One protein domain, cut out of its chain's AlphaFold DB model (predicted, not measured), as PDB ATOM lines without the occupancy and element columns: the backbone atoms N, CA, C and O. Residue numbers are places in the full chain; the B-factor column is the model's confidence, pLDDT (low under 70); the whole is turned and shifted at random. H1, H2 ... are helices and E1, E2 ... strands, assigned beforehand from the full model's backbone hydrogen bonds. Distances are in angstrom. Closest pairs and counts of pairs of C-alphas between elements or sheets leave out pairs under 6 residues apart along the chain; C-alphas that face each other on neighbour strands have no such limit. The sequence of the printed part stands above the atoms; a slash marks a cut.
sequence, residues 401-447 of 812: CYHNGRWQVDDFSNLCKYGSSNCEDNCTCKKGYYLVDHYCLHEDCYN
ATOM      1  N   CYS A 401     170.078 200.195 182.058       89.25
ATOM      2  CA  CYS A 401     169.601 198.881 182.516       89.25
ATOM      3  C   CYS A 401     170.742 197.881 182.797       89.25
ATOM      4  O   CYS A 401     170.581 196.991 183.629       89.25
ATOM      5  N   TYR A 402     171.888 198.002 182.113       88.75
ATOM      6  CA  TYR A 402     173.013 197.070 182.206       88.75
ATOM      7  C   TYR A 402     174.344 197.823 182.186       88.75
ATOM      8  O   TYR A 402     174.589 198.653 181.310       88.75
ATOM      9  N   HIS A 403     175.222 197.534 183.146       89.69
ATOM     10  CA  HIS A 403     176.504 198.223 183.309       89.69
ATOM     11  C   HIS A 403     177.483 197.358 184.111       89.69
ATOM     12  O   HIS A 403     177.083 196.638 185.025       89.69
ATOM     13  N   ASN A 404     178.772 197.384 183.749       86.06
ATOM     14  CA  ASN A 404     179.834 196.606 184.407       86.06
ATOM     15  C   ASN A 404     179.492 195.116 184.624       86.06
ATOM     16  O   ASN A 404     179.785 194.527 185.666       86.06
ATOM     17  N   GLY A 405     178.855 194.494 183.628       83.19
ATOM     18  CA  GLY A 405     178.516 193.070 183.651       83.19
ATOM     19  C   GLY A 405     177.280 192.708 184.484       83.19
ATOM     20  O   GLY A 405     176.976 191.520 184.609       83.19
ATOM     21  N   ARG A 406     176.559 193.688 185.046       89.25
ATOM     22  CA  ARG A 406     175.394 193.473 185.920       89.25
ATOM     23  C   ARG A 406     174.179 194.268 185.447       89.25
ATOM     24  O   ARG A 406     174.313 195.374 184.927       89.25
ATOM     25  N   TRP A 407     172.994 193.699 185.657       89.00
ATOM     26  CA  TRP A 407     171.736 194.429 185.525       89.00
ATOM     27  C   TRP A 407     171.590 195.409 186.689       89.00
ATOM     28  O   TRP A 407     171.910 195.071 187.828       89.00
ATOM     29  N   GLN A 408     171.139 196.621 186.388       87.38
ATOM     30  CA  GLN A 408     170.823 197.655 187.377       87.38
ATOM     31  C   GLN A 408     169.312 197.763 187.638       87.38
ATOM     32  O   GLN A 408     168.887 198.580 188.449       87.38
ATOM     33  N   VAL A 409     168.511 196.949 186.943       87.50
ATOM     34  CA  VAL A 409     167.051 196.864 187.056       87.50
ATOM     35  C   VAL A 409     166.636 195.449 187.448       87.50
ATOM     36  O   VAL A 409     167.286 194.480 187.049       87.50
ATOM     37  N   ASP A 410     165.550 195.337 188.214       83.69
ATOM     38  CA  ASP A 410     165.091 194.059 188.767       83.69
ATOM     39  C   ASP A 410     164.386 193.167 187.725       83.69
ATOM     40  O   ASP A 410     164.536 191.946 187.765       83.69
ATOM     41  N   ASP A 411     163.667 193.755 186.758       86.25
ATOM     42  CA  ASP A 411     163.062 193.035 185.627       86.25
ATOM     43  C   ASP A 411     163.827 193.315 184.330       86.25
ATOM     44  O   ASP A 411     163.748 194.397 183.748       86.25
ATOM     45  N   PHE A 412     164.583 192.315 183.884       86.62
ATOM     46  CA  PHE A 412     165.405 192.376 182.674       86.62
ATOM     47  C   PHE A 412     165.036 191.310 181.638       86.62
ATOM     48  O   PHE A 412     165.723 191.163 180.627       86.62
ATOM     49  N   SER A 413     163.951 190.566 181.869       84.75
ATOM     50  CA  SER A 413     163.529 189.438 181.029       84.75
ATOM     51  C   SER A 413     163.336 189.827 179.556       84.75
ATOM     52  O   SER A 413     163.723 189.076 178.664       84.75
ATOM     53  N   ASN A 414     162.828 191.039 179.314       86.94
ATOM     54  CA  ASN A 414     162.550 191.596 177.989       86.94
ATOM     55  C   ASN A 414     163.495 192.742 177.591       86.94
ATOM     56  O   ASN A 414     163.166 193.526 176.701       86.94
ATOM     57  N   LEU A 415     164.653 192.862 178.246       90.25
ATOM     58  CA  LEU A 415     165.611 193.934 177.978       90.25
ATOM     59  C   LEU A 415     166.839 193.415 177.234       90.25
ATOM     60  O   LEU A 415     167.346 192.320 177.505       90.25
ATOM     61  N   CYS A 416     167.346 194.235 176.318       89.50
ATOM     62  CA  CYS A 416     168.665 194.038 175.736       89.50
ATOM     63  C   CYS A 416     169.744 194.652 176.629       89.50
ATOM     64  O   CYS A 416     169.503 195.589 177.391       89.50
ATOM     65  N   LYS A 417     170.964 194.117 176.550       89.19
ATOM     66  CA  LYS A 417     172.101 194.673 177.292       89.19
ATOM     67  C   LYS A 417     172.480 196.028 176.694       89.19
ATOM     68  O   LYS A 417     172.913 196.077 175.541       89.19
ATOM     69  N   TYR A 418     172.357 197.106 177.470       86.81
ATOM     70  CA  TYR A 418     172.783 198.448 177.055       86.81
ATOM     71  C   TYR A 418     174.218 198.429 176.494       86.81
ATOM     72  O   TYR A 418     175.122 197.853 177.102       86.81
ATOM     73  N   GLY A 419     174.422 199.050 175.328       80.25
ATOM     74  CA  GLY A 419     175.704 199.069 174.610       80.25
ATOM     75  C   GLY A 419     175.961 197.863 173.694       80.25
ATOM     76  O   GLY A 419     176.964 197.851 172.984       80.25
ATOM     77  N   SER A 420     175.073 196.861 173.672       85.88
ATOM     78  CA  SER A 420     175.091 195.815 172.642       85.88
ATOM     79  C   SER A 420     174.551 196.330 171.301       85.88
ATOM     80  O   SER A 420     173.813 197.317 171.244       85.88
ATOM     81  N   SER A 421     174.932 195.670 170.204       84.06
ATOM     82  CA  SER A 421     174.508 196.071 168.858       84.06
ATOM     83  C   SER A 421     172.979 196.111 168.747       84.06
ATOM     84  O   SER A 421     172.300 195.162 169.133       84.06
ATOM     85  N   ASN A 422     172.449 197.214 168.212       87.75
ATOM     86  CA  ASN A 422     171.015 197.462 167.990       87.75
ATOM     87  C   ASN A 422     170.130 197.515 169.249       87.75
ATOM     88  O   ASN A 422     168.904 197.492 169.129       87.75
ATOM     89  N   CYS A 423     170.737 197.643 170.427       88.69
ATOM     90  CA  CYS A 423     170.045 197.974 171.667       88.69
ATOM     91  C   CYS A 423     169.943 199.501 171.812       88.69
ATOM     92  O   CYS A 423     170.952 200.200 171.692       88.69
ATOM     93  N   GLU A 424     168.736 200.025 172.010       86.25
ATOM     94  CA  GLU A 424     168.483 201.450 172.249       86.25
ATOM     95  C   GLU A 424     168.794 201.846 173.700       86.25
ATOM     96  O   GLU A 424     168.965 200.995 174.576       86.25
ATOM     97  N   ASP A 425     168.848 203.154 173.971       81.00
ATOM     98  CA  ASP A 425     169.209 203.674 175.295       81.00
ATOM     99  C   ASP A 425     168.221 203.243 176.392       81.00
ATOM    100  O   ASP A 425     168.619 203.013 177.529       81.00
ATOM    101  N   ASN A 426     166.952 203.043 176.026       83.62
ATOM    102  CA  ASN A 426     165.894 202.512 176.892       83.62
ATOM    103  C   ASN A 426     165.952 200.978 177.077       83.62
ATOM    104  O   ASN A 426     165.024 200.390 177.633       83.62
ATOM    105  N   CYS A 427     167.002 200.322 176.578       87.94
ATOM    106  CA  CYS A 427     167.206 198.876 176.634       87.94
ATOM    107  C   CYS A 427     166.156 198.029 175.916       87.94
ATOM    108  O   CYS A 427     165.940 196.861 176.252       87.94
ATOM    109  N   THR A 428     165.550 198.605 174.883       89.50
ATOM    110  CA  THR A 428     164.714 197.889 173.921       89.50
ATOM    111  C   THR A 428     165.450 197.721 172.596       89.50
ATOM    112  O   THR A 428     166.407 198.435 172.293       89.50
ATOM    113  N   CYS A 429     165.047 196.731 171.803       88.62
ATOM    114  CA  CYS A 429     165.622 196.553 170.478       88.62
ATOM    115  C   CYS A 429     165.085 197.600 169.506       88.62
ATOM    116  O   CYS A 429     163.883 197.872 169.487       88.62
ATOM    117  N   LYS A 430     165.972 198.130 168.654       88.25
ATOM    118  CA  LYS A 430     165.580 199.005 167.543       88.25
ATOM    119  C   LYS A 430     164.463 198.367 166.719       88.25
ATOM    120  O   LYS A 430     164.408 197.149 166.545       88.25
ATOM    121  N   LYS A 431     163.600 199.200 166.141       84.31
ATOM    122  CA  LYS A 431     162.532 198.734 165.245       84.31
ATOM    123  C   LYS A 431     163.108 197.845 164.126       84.31
ATOM    124  O   LYS A 431     164.024 198.266 163.428       84.31
ATOM    125  N   GLY A 432     162.556 196.639 163.957       81.44
ATOM    126  CA  GLY A 432     163.041 195.626 163.001       81.44
ATOM    127  C   GLY A 432     164.024 194.597 163.585       81.44
ATOM    128  O   GLY A 432     164.462 193.701 162.868       81.44
ATOM    129  N   TYR A 433     164.351 194.698 164.877       88.00
ATOM    130  CA  TYR A 433     165.204 193.750 165.592       88.00
ATOM    131  C   TYR A 433     164.422 193.002 166.675       88.00
ATOM    132  O   TYR A 433     163.530 193.556 167.316       88.00
ATOM    133  N   TYR A 434     164.799 191.747 166.905       88.75
ATOM    134  CA  TYR A 434     164.151 190.836 167.843       88.75
ATOM    135  C   TYR A 434     165.098 190.462 168.979       88.75
ATOM    136  O   TYR A 434     166.273 190.168 168.755       88.75
ATOM    137  N   LEU A 435     164.577 190.458 170.204       88.75
ATOM    138  CA  LEU A 435     165.349 190.112 171.391       88.75
ATOM    139  C   LEU A 435     165.554 188.593 171.480       88.75
ATOM    140  O   LEU A 435     164.588 187.837 171.561       88.75
ATOM    141  N   VAL A 436     166.810 188.154 171.519       86.75
ATOM    142  CA  VAL A 436     167.204 186.761 171.780       86.75
ATOM    143  C   VAL A 436     168.381 186.763 172.748       86.75
ATOM    144  O   VAL A 436     169.401 187.391 172.480       86.75
ATOM    145  N   ASP A 437     168.233 186.088 173.890       84.88
ATOM    146  CA  ASP A 437     169.263 185.978 174.938       84.88
ATOM    147  C   ASP A 437     169.864 187.335 175.372       84.88
ATOM    148  O   ASP A 437     171.059 187.458 175.652       84.88
ATOM    149  N   HIS A 438     169.014 188.366 175.443       89.94
ATOM    150  CA  HIS A 438     169.363 189.764 175.739       89.94
ATOM    151  C   HIS A 438     170.194 190.494 174.663       89.94
ATOM    152  O   HIS A 438     170.784 191.544 174.946       89.94
ATOM    153  N   TYR A 439     170.219 189.979 173.431       86.94
ATOM    154  CA  TYR A 439     170.815 190.613 172.251       86.94
ATOM    155  C   TYR A 439     169.753 190.905 171.190       86.94
ATOM    156  O   TYR A 439     168.813 190.134 171.007       86.94
ATOM    157  N   CYS A 440     169.911 192.015 170.471       89.06
ATOM    158  CA  CYS A 440     168.989 192.419 169.414       89.06
ATOM    159  C   CYS A 440     169.451 191.880 168.061       89.06
ATOM    160  O   CYS A 440     170.429 192.361 167.484       89.06
ATOM    161  N   LEU A 441     168.743 190.874 167.552       87.12
ATOM    162  CA  LEU A 441     169.036 190.220 166.281       87.12
ATOM    163  C   LEU A 441     168.218 190.834 165.150       87.12
ATOM    164  O   LEU A 441     167.026 191.083 165.306       87.12
ATOM    165  N   HIS A 442     168.854 191.043 164.000       85.50
ATOM    166  CA  HIS A 442     168.146 191.415 162.776       85.50
ATOM    167  C   HIS A 442     167.169 190.297 162.374       85.50
ATOM    168  O   HIS A 442     167.459 189.122 162.615       85.50
ATOM    169  N   GLU A 443     166.048 190.638 161.734       84.75
ATOM    170  CA  GLU A 443     165.023 189.681 161.285       84.75
ATOM    171  C   GLU A 443     165.611 188.490 160.507       84.75
ATOM    172  O   GLU A 443     165.320 187.334 160.810       84.75
ATOM    173  N   ASP A 444     166.522 188.764 159.575       85.94
ATOM    174  CA  ASP A 444     167.210 187.738 158.778       85.94
ATOM    175  C   ASP A 444     168.039 186.765 159.639       85.94
ATOM    176  O   ASP A 444     168.035 185.555 159.409       85.94
ATOM    177  N   CYS A 445     168.704 187.269 160.686       85.44
ATOM    178  CA  CYS A 445     169.473 186.445 161.624       85.44
ATOM    179  C   CYS A 445     168.557 185.611 162.528       85.44
ATOM    180  O   CYS A 445     168.835 184.440 162.809       85.44
ATOM    181  N   TYR A 446     167.450 186.208 162.972       84.62
ATOM    182  CA  TYR A 446     166.432 185.534 163.772       84.62
ATOM    183  C   TYR A 446     165.818 184.355 163.004       84.62
ATOM    184  O   TYR A 446     165.747 183.245 163.534       84.62
ATOM    185  N   ASN A 447     165.483 184.576 161.729       84.31
ATOM    186  CA  ASN A 447     164.921 183.572 160.823       84.31
ATOM    187  C   ASN A 447     165.970 182.621 160.214       84.31
ATOM    188  O   ASN A 447     165.605 181.666 159.530       84.31
TER     189      ASN A 447
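AT A GLANCE: This is residues 401 to 447 of the 812 residues of the protein "Protein tyrosine kinase domain containing protein" of Entamoeba histolytica KU27 (UniProt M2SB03). This domain has little regular structure: a small elongated body mostly of loops, with the hairpin E1 and E2 toward one end, the short helix H1 beyond it, and a small turn, residues 402 to 407, at the other end. The printed part has 47 residues, with E1, E2 and H1 in that order holding only 12; the class is mixed, and the two-stranded sheet is antiparallel. It is compact, radius of gyration of the C-alphas 10.2 A, spanning 30 by 16 by 15 A.

IN THESE COORDINATES: Find C-alpha 433 at (165.204, 193.750, 165.592); from there E1 runs 9.5 A to residue 436. E2, residues 439 to 442, covers 9.9 A. H1, residues 443 to 446, covers 5.0 A and ends at (166.432, 185.534, 163.772).

HOW THE PARTS SIT: Look across the hairpin E1 and E2, antiparallel at 138 degrees: N 434 and O 441 are 2.8 A apart, within hydrogen-bond range. The closest C-alphas of E1 and H1, Tyr 433 and Glu 443, are 5.9 A apart. H1 is too short for an O i to N i+4 pair; its one O i to N i+3 pair is within range. Residues 402 to 403 pair antiparallel with 406 to 407.

THE WHOLE: The farthest C-alphas, Asn 404 and Asn 447, are 30.8 A apart. The printed part has no cut; residues 401 to 432 hold no named element. Both links are tight, and no printed residue is under 70 in pLDDT.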